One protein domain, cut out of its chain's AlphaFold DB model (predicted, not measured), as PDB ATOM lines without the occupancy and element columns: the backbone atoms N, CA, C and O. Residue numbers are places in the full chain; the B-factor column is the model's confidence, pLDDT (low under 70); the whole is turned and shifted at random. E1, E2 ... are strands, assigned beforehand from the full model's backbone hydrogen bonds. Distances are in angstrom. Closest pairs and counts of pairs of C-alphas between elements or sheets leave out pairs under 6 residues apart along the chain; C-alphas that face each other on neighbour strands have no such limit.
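Overview. This is residues 162 to 237 of the 368 residues of an uncharacterized protein of Aspergillus oryzae (strain 3.042) (UniProt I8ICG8). One strongly twisted sheet of four strands makes the body, E1 to E4 side by side in chain order, with no named helix; the loop of residues 171 to 187 reaches out beyond one end. It is a meander, each strand the antiparallel neighbour of the one before. Of 76 printed residues, 32, under half, are in named elements, all strand. The whole is loose, radius of gyration of the C-alphas 16.1 A, spanning 48 by 32 by 20 A.

Arrangement. Start at E1, residues 167 to 170, an edge strand in a hairpin with E2, residues 188 to 196; N 168 and O 191 are 2.9 A apart. E2 forms a hairpin with E3, residues 205 to 215; look at N 190 and O 213, 2.8 A. E3 forms one with edge strand E4, residues 227 to 234, where N 208 and O 231 are 2.9 A apart. These pairs are within hydrogen-bond range. E1 and E4 are apart.

Along the chain. Find C-alpha 167 at (-15.315, 21.083, -31.087), where E1 begins, 10.3 A long. E2 runs 24.4 A, E3 31.5 A, and E4 22.8 A, ending at C-alpha 234, (-29.633, 24.526, -46.475).

Size, cuts and confidence. The farthest C-alphas, Thr 178 and Ala 201, are 50.0 A apart. Links E1 to E2 and E3 to E4 are long. The printed part has no cut; pLDDT is under 70 at residues 170 to 186, 198 and 216 to 226.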
ATOM      1  N   SER A 162     -17.541  22.850 -36.902       72.75
ATOM      2  CA  SER A 162     -17.224  22.873 -38.326       72.75
ATOM      3  C   SER A 162     -15.810  22.344 -38.572       72.75
ATOM      4  O   SER A 162     -15.069  21.998 -37.648       72.75
ATOM      5  N   SER A 163     -15.404  22.297 -39.841       75.75
ATOM      6  CA  SER A 163     -14.039  21.921 -40.208       75.75
ATOM      7  C   SER A 163     -12.983  22.836 -39.577       75.75
ATOM      8  O   SER A 163     -11.882  22.355 -39.300       75.75
ATOM      9  N   THR A 164     -13.318  24.103 -39.316       79.81
ATOM     10  CA  THR A 164     -12.465  25.090 -38.639       79.81
ATOM     11  C   THR A 164     -12.660  25.064 -37.123       79.81
ATOM     12  O   THR A 164     -11.684  24.971 -36.382       79.81
ATOM     13  N   LYS A 165     -13.911  25.063 -36.646       78.12
ATOM     14  CA  LYS A 165     -14.261  24.964 -35.222       78.12
ATOM     15  C   LYS A 165     -14.513  23.500 -34.851       78.12
ATOM     16  O   LYS A 165     -15.653  23.054 -34.820       78.12
ATOM     17  N   LYS A 166     -13.437  22.743 -34.611       82.62
ATOM     18  CA  LYS A 166     -13.471  21.273 -34.454       82.62
ATOM     19  C   LYS A 166     -14.357  20.758 -33.319       82.62
ATOM     20  O   LYS A 166     -14.875  19.648 -33.432       82.62
ATOM     21  N   SER A 167     -14.523  21.513 -32.240       79.12
ATOM     22  CA  SER A 167     -15.315  21.083 -31.087       79.12
ATOM     23  C   SER A 167     -15.960  22.248 -30.352       79.12
ATOM     24  O   SER A 167     -15.487  23.384 -30.415       79.12
ATOM     25  N   LEU A 168     -17.038  21.931 -29.645       71.56
ATOM     26  CA  LEU A 168     -17.773  22.808 -28.746       71.56
ATOM     27  C   LEU A 168     -18.113  22.046 -27.473       71.56
ATOM     28  O   LEU A 168     -18.438  20.866 -27.552       71.56
ATOM     29  N   SER A 169     -18.072  22.723 -26.332       72.81
ATOM     30  CA  SER A 169     -18.488  22.161 -25.049       72.81
ATOM     31  C   SER A 169     -19.458  23.116 -24.377       72.81
ATOM     32  O   SER A 169     -19.261  24.329 -24.404       72.81
ATOM     33  N   PHE A 170     -20.508  22.554 -23.793       68.19
ATOM     34  CA  PHE A 170     -21.618  23.272 -23.196       68.19
ATOM     35  C   PHE A 170     -21.817  22.758 -21.775       68.19
ATOM     36  O   PHE A 170     -22.021  21.559 -21.555       68.19
ATOM     37  N   SER A 171     -21.752  23.670 -20.813       67.75
ATOM     38  CA  SER A 171     -22.220  23.405 -19.456       67.75
ATOM     39  C   SER A 171     -23.753  23.409 -19.428       67.75
ATOM     40  O   SER A 171     -24.376  24.020 -20.305       67.75
ATOM     41  N   PRO A 172     -24.386  22.751 -18.444       67.19
ATOM     42  CA  PRO A 172     -25.831  22.774 -18.297       67.19
ATOM     43  C   PRO A 172     -26.319  24.215 -18.152       67.19
ATOM     44  O   PRO A 172     -25.650  25.013 -17.485       67.19
ATOM     45  N   PRO A 173     -27.479  24.561 -18.726       62.50
ATOM     46  CA  PRO A 173     -28.060  25.867 -18.494       62.50
ATOM     47  C   PRO A 173     -28.406  26.017 -17.004       62.50
ATOM     48  O   PRO A 173     -28.872  25.076 -16.354       62.50
ATOM     49  N   THR A 174     -28.163  27.208 -16.462       60.75
ATOM     50  CA  THR A 174     -28.461  27.555 -15.068       60.75
ATOM     51  C   THR A 174     -29.524  28.642 -14.994       60.75
ATOM     52  O   THR A 174     -29.533  29.551 -15.827       60.75
ATOM     53  N   VAL A 175     -30.365  28.600 -13.961       57.72
ATOM     54  CA  VAL A 175     -31.354  29.645 -13.672       57.72
ATOM     55  C   VAL A 175     -30.631  30.981 -13.456       57.72
ATOM     56  O   VAL A 175     -29.639  31.049 -12.720       57.72
ATOM     57  N   MET A 176     -31.125  32.054 -14.089       51.62
ATOM     58  CA  MET A 176     -30.624  33.410 -13.843       51.62
ATOM     59  C   MET A 176     -30.685  33.732 -12.338       51.62
ATOM     60  O   MET A 176     -31.589  33.300 -11.634       51.62
ATOM     61  N   ASN A 177     -29.690  34.458 -11.826       57.12
ATOM     62  CA  ASN A 177     -29.564  34.901 -10.424       57.12
ATOM     63  C   ASN A 177     -29.264  33.814  -9.368       57.12
ATOM     64  O   ASN A 177     -28.609  34.132  -8.380       57.12
ATOM     65  N   THR A 178     -29.667  32.550  -9.559       62.69
ATOM     66  CA  THR A 178     -29.420  31.478  -8.566       62.69
ATOM     67  C   THR A 178     -28.305  30.504  -8.940       62.69
ATOM     68  O   THR A 178     -27.887  29.723  -8.088       62.69
ATOM     69  N   GLU A 179     -27.850  30.515 -10.200       65.56
ATOM     70  CA  GLU A 179     -26.822  29.609 -10.753       65.56
ATOM     71  C   GLU A 179     -27.138  28.109 -10.583       65.56
ATOM     72  O   GLU A 179     -26.302  27.242 -10.843       65.56
ATOM     73  N   LYS A 180     -28.374  27.770 -10.201       68.75
ATOM     74  CA  LYS A 180     -28.826  26.385 -10.087       68.75
ATOM     75  C   LYS A 180     -28.976  25.781 -11.472       68.75
ATOM     76  O   LYS A 180     -29.603  26.382 -12.344       68.75
ATOM     77  N   ILE A 181     -28.433  24.579 -11.652       66.75
ATOM     78  CA  ILE A 181     -28.606  23.799 -12.876       66.75
ATOM     79  C   ILE A 181     -30.091  23.529 -13.092       66.75
ATOM     80  O   ILE A 181     -30.797  23.099 -12.178       66.75
ATOM     81  N   ILE A 182     -30.536  23.772 -14.315       61.47
ATOM     82  CA  ILE A 182     -31.906  23.546 -14.726       61.47
ATOM     83  C   ILE A 182     -32.084  22.045 -15.048       61.47
ATOM     84  O   ILE A 182     -31.358  21.517 -15.893       61.47
ATOM     85  N   PRO A 183     -33.019  21.322 -14.409       56.50
ATOM     86  CA  PRO A 183     -33.340  19.945 -14.788       56.50
ATOM     87  C   PRO A 183     -33.869  19.836 -16.238       56.50
ATOM     88  O   PRO A 183     -34.448  20.791 -16.751       56.50
ATOM     89  N   PRO A 184     -33.686  18.693 -16.930       55.41
ATOM     90  CA  PRO A 184     -32.954  17.491 -16.518       55.41
ATOM     91  C   PRO A 184     -31.438  17.553 -16.807       55.41
ATOM     92  O   PRO A 184     -30.753  16.536 -16.674       55.41
ATOM     93  N   TYR A 185     -30.902  18.702 -17.231       62.12
ATOM     94  CA  TYR A 185     -29.504  18.832 -17.651       62.12
ATOM     95  C   TYR A 185     -28.547  18.620 -16.480       62.12
ATOM     96  O   TYR A 185     -28.795  19.077 -15.368       62.12
ATOM     97  N   LYS A 186     -27.445  17.914 -16.728       65.38
ATOM     98  CA  LYS A 186     -26.332  17.669 -15.794       65.38
ATOM     99  C   LYS A 186     -25.048  17.532 -16.617       65.38
ATOM    100  O   LYS A 186     -25.142  17.494 -17.834       65.38
ATOM    101  N   GLY A 187     -23.873  17.479 -15.988       71.38
ATOM    102  CA  GLY A 187     -22.607  17.209 -16.690       71.38
ATOM    103  C   GLY A 187     -22.228  18.210 -17.798       71.38
ATOM    104  O   GLY A 187     -22.887  19.217 -18.007       71.38
ATOM    105  N   ILE A 188     -21.139  17.963 -18.517       74.62
ATOM    106  CA  ILE A 188     -20.692  18.749 -19.670       74.62
ATOM    107  C   ILE A 188     -21.052  17.994 -20.947       74.62
ATOM    108  O   ILE A 188     -20.698  16.829 -21.124       74.62
ATOM    109  N   TYR A 189     -21.698  18.677 -21.882       72.06
ATOM    110  CA  TYR A 189     -21.976  18.141 -23.208       72.06
ATOM    111  C   TYR A 189     -20.919  18.636 -24.185       72.06
ATOM    112  O   TYR A 189     -20.688  19.838 -24.278       72.06
ATOM    113  N   SER A 190     -20.291  17.742 -24.942       73.31
ATOM    114  CA  SER A 190     -19.298  18.112 -25.953       73.31
ATOM    115  C   SER A 190     -19.712  17.627 -27.333       73.31
ATOM    116  O   SER A 190     -20.100  16.479 -27.515       73.31
ATOM    117  N   VAL A 191     -19.638  18.506 -28.326       72.88
ATOM    118  CA  VAL A 191     -19.934  18.209 -29.727       72.88
ATOM    119  C   VAL A 191     -18.639  18.319 -30.515       72.88
ATOM    120  O   VAL A 191     -17.974  19.354 -30.506       72.88
ATOM    121  N   HIS A 192     -18.293  17.265 -31.243       79.94
ATOM    122  CA  HIS A 192     -17.077  17.181 -32.040       79.94
ATOM    123  C   HIS A 192     -17.425  17.033 -33.517       79.94
ATOM    124  O   HIS A 192     -18.166  16.128 -33.902       79.94
ATOM    125  N   TYR A 193     -16.847  17.881 -34.361       81.50
ATOM    126  CA  TYR A 193     -16.871  17.700 -35.805       81.50
ATOM    127  C   TYR A 193     -16.040  16.467 -36.177       81.50
ATOM    128  O   TYR A 193     -14.862  16.374 -35.826       81.50
ATOM    129  N   LYS A 194     -16.644  15.522 -36.902       84.88
ATOM    130  CA  LYS A 194     -15.961  14.315 -37.387       84.88
ATOM    131  C   LYS A 194     -15.650  14.408 -38.870       84.88
ATOM    132  O   LYS A 194     -14.515  14.177 -39.273       84.88
ATOM    133  N   ALA A 195     -16.649  14.749 -39.675       85.44
ATOM    134  CA  ALA A 195     -16.510  14.790 -41.121       85.44
ATOM    135  C   ALA A 195     -17.541  15.726 -41.750       85.44
ATOM    136  O   ALA A 195     -18.549  16.072 -41.136       85.44
ATOM    137  N   SER A 196     -17.311  16.078 -43.007       84.81
ATOM    138  CA  SER A 196     -18.330  16.614 -43.903       84.81
ATOM    139  C   SER A 196     -18.422  15.738 -45.143       84.81
ATOM    140  O   SER A 196     -17.649  14.803 -45.351       84.81
ATOM    141  N   ASN A 197     -19.392  16.057 -45.978       75.50
ATOM    142  CA  ASN A 197     -19.418  15.615 -47.358       75.50
ATOM    143  C   ASN A 197     -18.264  16.260 -48.151       75.50
ATOM    144  O   ASN A 197     -17.718  17.302 -47.776       75.50
ATOM    145  N   GLY A 198     -17.903  15.625 -49.267       67.62
ATOM    146  CA  GLY A 198     -17.179  16.304 -50.339       67.62
ATOM    147  C   GLY A 198     -18.083  17.314 -51.055       67.62
ATOM    148  O   GLY A 198     -19.265  17.440 -50.743       67.62
ATOM    149  N   LYS A 199     -17.535  18.024 -52.045       77.56
ATOM    150  CA  LYS A 199     -18.269  19.040 -52.812       77.56
ATOM    151  C   LYS A 199     -19.518  18.435 -53.474       77.56
ATOM    152  O   LYS A 199     -19.401  17.564 -54.333       77.56
ATOM    153  N   TRP A 200     -20.699  18.903 -53.077       85.06
ATOM    154  CA  TRP A 200     -21.969  18.578 -53.730       85.06
ATOM    155  C   TRP A 200     -22.277  19.536 -54.881       85.06
ATOM    156  O   TRP A 200     -21.705  20.622 -54.970       85.06
ATOM    157  N   ALA A 201     -23.193  19.120 -55.762       81.06
ATOM    158  CA  ALA A 201     -23.691  19.954 -56.859       81.06
ATOM    159  C   ALA A 201     -24.395  21.224 -56.346       81.06
ATOM    160  O   ALA A 201     -24.311  22.279 -56.970       81.06
ATOM    161  N   HIS A 202     -25.028  21.135 -55.175       84.81
ATOM    162  CA  HIS A 202     -25.658  22.253 -54.480       84.81
ATOM    163  C   HIS A 202     -24.730  22.753 -53.368       84.81
ATOM    164  O   HIS A 202     -24.658  22.163 -52.292       84.81
ATOM    165  N   SER A 203     -23.973  23.819 -53.648       85.25
ATOM    166  CA  SER A 203     -22.957  24.373 -52.736       85.25
ATOM    167  C   SER A 203     -23.525  25.019 -51.470       85.25
ATOM    168  O   SER A 203     -22.790  25.310 -50.535       85.25
ATOM    169  N   ASP A 204     -24.822  25.291 -51.473       84.38
ATOM    170  CA  ASP A 204     -25.623  25.847 -50.388       84.38
ATOM    171  C   ASP A 204     -26.229  24.779 -49.466       84.38
ATOM    172  O   ASP A 204     -26.874  25.127 -48.476       84.38
ATOM    173  N   ILE A 205     -26.037  23.495 -49.787       85.69
ATOM    174  CA  ILE A 205     -26.396  22.378 -48.919       85.69
ATOM    175  C   ILE A 205     -25.124  21.814 -48.295       85.69
ATOM    176  O   ILE A 205     -24.235  21.298 -48.975       85.69
ATOM    177  N   GLU A 206     -25.069  21.858 -46.973       83.88
ATOM    178  CA  GLU A 206     -23.966  21.342 -46.184       83.88
ATOM    179  C   GLU A 206     -24.393  20.099 -45.399       83.88
ATOM    180  O   GLU A 206     -25.498  20.039 -44.857       83.88
ATOM    181  N   TYR A 207     -23.489  19.122 -45.303       86.19
ATOM    182  CA  TYR A 207     -23.617  17.996 -44.386       86.19
ATOM    183  C   TYR A 207     -22.417  17.928 -43.455       86.19
ATOM    184  O   TYR A 207     -21.263  17.997 -43.889       86.19
ATOM    185  N   ARG A 208     -22.698  17.720 -42.170       82.06
ATOM    186  CA  ARG A 208     -21.698  17.494 -41.132       82.06
ATOM    187  C   ARG A 208     -22.055  16.241 -40.349       82.06
ATOM    188  O   ARG A 208     -23.184  16.067 -39.901       82.06
ATOM    189  N   GLN A 209     -21.065  15.386 -40.143       84.38
ATOM    190  CA  GLN A 209     -21.120  14.345 -39.133       84.38
ATOM    191  C   GLN A 209     -20.514  14.892 -37.848       84.38
ATOM    192  O   GLN A 209     -19.357  15.322 -37.824       84.38
ATOM    193  N   LEU A 210     -21.304  14.852 -36.787       80.00
ATOM    194  CA  LEU A 210     -20.934  15.301 -35.459       80.00
ATOM    195  C   LEU A 210     -20.960  14.106 -34.504       80.00
ATOM    196  O   LEU A 210     -21.679  13.133 -34.717       80.00
ATOM    197  N   SER A 211     -20.166  14.189 -33.450       78.94
ATOM    198  CA  SER A 211     -20.149  13.241 -32.344       78.94
ATOM    199  C   SER A 211     -20.472  14.005 -31.085       78.94
ATOM    200  O   SER A 211     -19.758  14.946 -30.746       78.94
ATOM    201  N   LEU A 212     -21.543  13.616 -30.421       74.12
ATOM    202  CA  LEU A 212     -21.958  14.192 -29.165       74.12
ATOM    203  C   LEU A 212     -21.538  13.279 -28.020       74.12
ATOM    204  O   LEU A 212     -21.867  12.097 -28.007       74.12
ATOM    205  N   GLU A 213     -20.874  13.858 -27.038       74.75
ATOM    206  CA  GLU A 213     -20.420  13.198 -25.828       74.75
ATOM    207  C   GLU A 213     -21.042  13.877 -24.610       74.75
ATOM    208  O   GLU A 213     -21.205  15.098 -24.574       74.75
ATOM    209  N   TYR A 214     -21.391  13.067 -23.619       72.81
ATOM    210  CA  TYR A 214     -21.911  13.511 -22.337       72.81
ATOM    211  C   TYR A 214     -20.925  13.102 -21.246       72.81
ATOM    212  O   TYR A 214     -20.631  11.916 -21.093       72.81
ATOM    213  N   HIS A 215     -20.421  14.081 -20.502       72.06
ATOM    214  CA  HIS A 215     -19.438  13.892 -19.439       72.06
ATOM    215  C   HIS A 215     -20.066  14.277 -18.104       72.06
ATOM    216  O   HIS A 215     -20.369  15.441 -17.876       72.06
ATOM    217  N   ASP A 216     -20.288  13.315 -17.214       69.62
ATOM    218  CA  ASP A 216     -20.868  13.556 -15.890       69.62
ATOM    219  C   ASP A 216     -19.936  13.012 -14.816       69.62
ATOM    220  O   ASP A 216     -19.898  11.806 -14.566       69.62
ATOM    221  N   ASP A 217     -19.199  13.921 -14.177       61.56
ATOM    222  CA  ASP A 217     -18.199  13.607 -13.151       61.56
ATOM    223  C   ASP A 217     -18.801  12.882 -11.932       61.56
ATOM    224  O   ASP A 217     -18.077  12.255 -11.160       61.56
ATOM    225  N   SER A 218     -20.131  12.922 -11.761       59.66
ATOM    226  CA  SER A 218     -20.837  12.208 -10.690       59.66
ATOM    227  C   SER A 218     -21.084  10.723 -10.987       59.66
ATOM    228  O   SER A 218     -21.480   9.974 -10.089       59.66
ATOM    229  N   LYS A 219     -20.836  10.262 -12.223       57.44
ATOM    230  CA  LYS A 219     -21.013   8.863 -12.632       57.44
ATOM    231  C   LYS A 219     -19.666   8.202 -12.925       57.44
ATOM    232  O   LYS A 219     -19.143   8.261 -14.032       57.44
ATOM    233  N   THR A 220     -19.143   7.455 -11.955       44.38
ATOM    234  CA  THR A 220     -18.059   6.483 -12.173       44.38
ATOM    235  C   THR A 220     -18.613   5.239 -12.876       44.38
ATOM    236  O   THR A 220     -18.860   4.208 -12.254       44.38
ATOM    237  N   GLY A 221     -18.888   5.345 -14.172       43.50
ATOM    238  CA  GLY A 221     -19.390   4.231 -14.974       43.50
ATOM    239  C   GLY A 221     -19.809   4.698 -16.358       43.50
ATOM    240  O   GLY A 221     -20.580   5.644 -16.479       43.50
ATOM    241  N   SER A 222     -19.287   4.034 -17.392       45.28
ATOM    242  CA  SER A 222     -19.522   4.304 -18.814       45.28
ATOM    243  C   SER A 222     -21.017   4.395 -19.144       45.28
ATOM    244  O   SER A 222     -21.673   3.384 -19.396       45.28
ATOM    245  N   GLY A 223     -21.567   5.603 -19.125       46.31
ATOM    246  CA  GLY A 223     -22.976   5.858 -19.387       46.31
ATOM    247  C   GLY A 223     -23.138   6.650 -20.669       46.31
ATOM    248  O   GLY A 223     -23.212   7.870 -20.610       46.31
ATOM    249  N   ASN A 224     -23.234   5.918 -21.782       53.44
ATOM    250  CA  ASN A 224     -23.451   6.371 -23.161       53.44
ATOM    251  C   ASN A 224     -22.201   6.959 -23.834       53.44
ATOM    252  O   ASN A 224     -21.874   8.132 -23.696       53.44
ATOM    253  N   GLY A 225     -21.501   6.110 -24.592       57.06
ATOM    254  CA  GLY A 225     -20.443   6.550 -25.502       57.06
ATOM    255  C   GLY A 225     -20.946   7.552 -26.556       57.06
ATOM    256  O   GLY A 225     -22.142   7.836 -26.627       57.06
ATOM    257  N   PRO A 226     -20.047   8.088 -27.396       67.62
ATOM    258  CA  PRO A 226     -20.375   9.152 -28.337       67.62
ATOM    259  C   PRO A 226     -21.573   8.811 -29.234       67.62
ATOM    260  O   PRO A 226     -21.590   7.784 -29.917       67.62
ATOM    261  N   HIS A 227     -22.554   9.710 -29.282       72.69
ATOM    262  CA  HIS A 227     -23.694   9.642 -30.188       72.69
ATOM    263  C   HIS A 227     -23.356  10.328 -31.512       72.69
ATOM    264  O   HIS A 227     -23.001  11.505 -31.546       72.69
ATOM    265  N   ASN A 228     -23.505   9.613 -32.625       76.62
ATOM    266  CA  ASN A 228     -23.338  10.208 -33.948       76.62
ATOM    267  C   ASN A 228     -24.577  11.025 -34.329       76.62
ATOM    268  O   ASN A 228     -25.695  10.515 -34.311       76.62
ATOM    269  N   VAL A 229     -24.360  12.278 -34.724       76.88
ATOM    270  CA  VAL A 229     -25.392  13.196 -35.206       76.88
ATOM    271  C   VAL A 229     -25.085  13.564 -36.654       76.88
ATOM    272  O   VAL A 229     -23.980  13.995 -36.985       76.88
ATOM    273  N   HIS A 230     -26.076  13.400 -37.523       83.00
ATOM    274  CA  HIS A 230     -26.008  13.804 -38.924       83.00
ATOM    275  C   HIS A 230     -26.718  15.149 -39.081       83.00
ATOM    276  O   HIS A 230     -27.939  15.229 -38.974       83.00
ATOM    277  N   TYR A 231     -25.945  16.205 -39.309       82.38
ATOM    278  CA  TYR A 231     -26.444  17.563 -39.450       82.38
ATOM    279  C   TYR A 231     -26.489  17.963 -40.923       82.38
ATOM    280  O   TYR A 231     -25.498  17.814 -41.639       82.38
ATOM    281  N   PHE A 232     -27.632  18.489 -41.354       85.31
ATOM    282  CA  PHE A 232     -27.852  19.009 -42.698       85.31
ATOM    283  C   PHE A 232     -28.281  20.469 -42.610       85.31
ATOM    284  O   PHE A 232     -29.125  20.816 -41.785       85.31
ATOM    285  N   HIS A 233     -27.726  21.316 -43.473       83.19
ATOM    286  CA  HIS A 233     -28.031  22.742 -43.496       83.19
ATOM    287  C   HIS A 233     -28.207  23.232 -44.928       83.19
ATOM    288  O   HIS A 233     -27.320  23.054 -45.755       83.19
ATOM    289  N   LEU A 234     -29.350  23.857 -45.208       83.19
ATOM    290  CA  LEU A 234     -29.633  24.526 -46.475       83.19
ATOM    291  C   LEU A 234     -29.606  26.041 -46.239       83.19
ATOM    292  O   LEU A 234     -30.575  26.617 -45.743       83.19
ATOM    293  N   SER A 235     -28.490  26.682 -46.584       80.44
ATOM    294  CA  SER A 235     -28.226  28.080 -46.220       80.44
ATOM    295  C   SER A 235     -28.878  29.100 -47.154       80.44
ATOM    296  O   SER A 235     -29.045  30.260 -46.784       80.44
ATOM    297  N   SER A 236     -29.238  28.700 -48.374       79.44
ATOM    298  CA  SER A 236     -29.803  29.605 -49.384       79.44
ATOM    299  C   SER A 236     -31.310  29.815 -49.261       79.44
ATOM    300  O   SER A 236     -31.859  30.666 -49.963       79.44
ATOM    301  N   TRP A 237     -32.000  29.061 -48.398       77.12
ATOM    302  CA  TRP A 237     -33.450  29.164 -48.279       77.12
ATOM    303  C   TRP A 237     -33.848  30.400 -47.476       77.12
ATOM    304  O   TRP A 237     -33.971  30.368 -46.248       77.12
TER     305      TRP A 237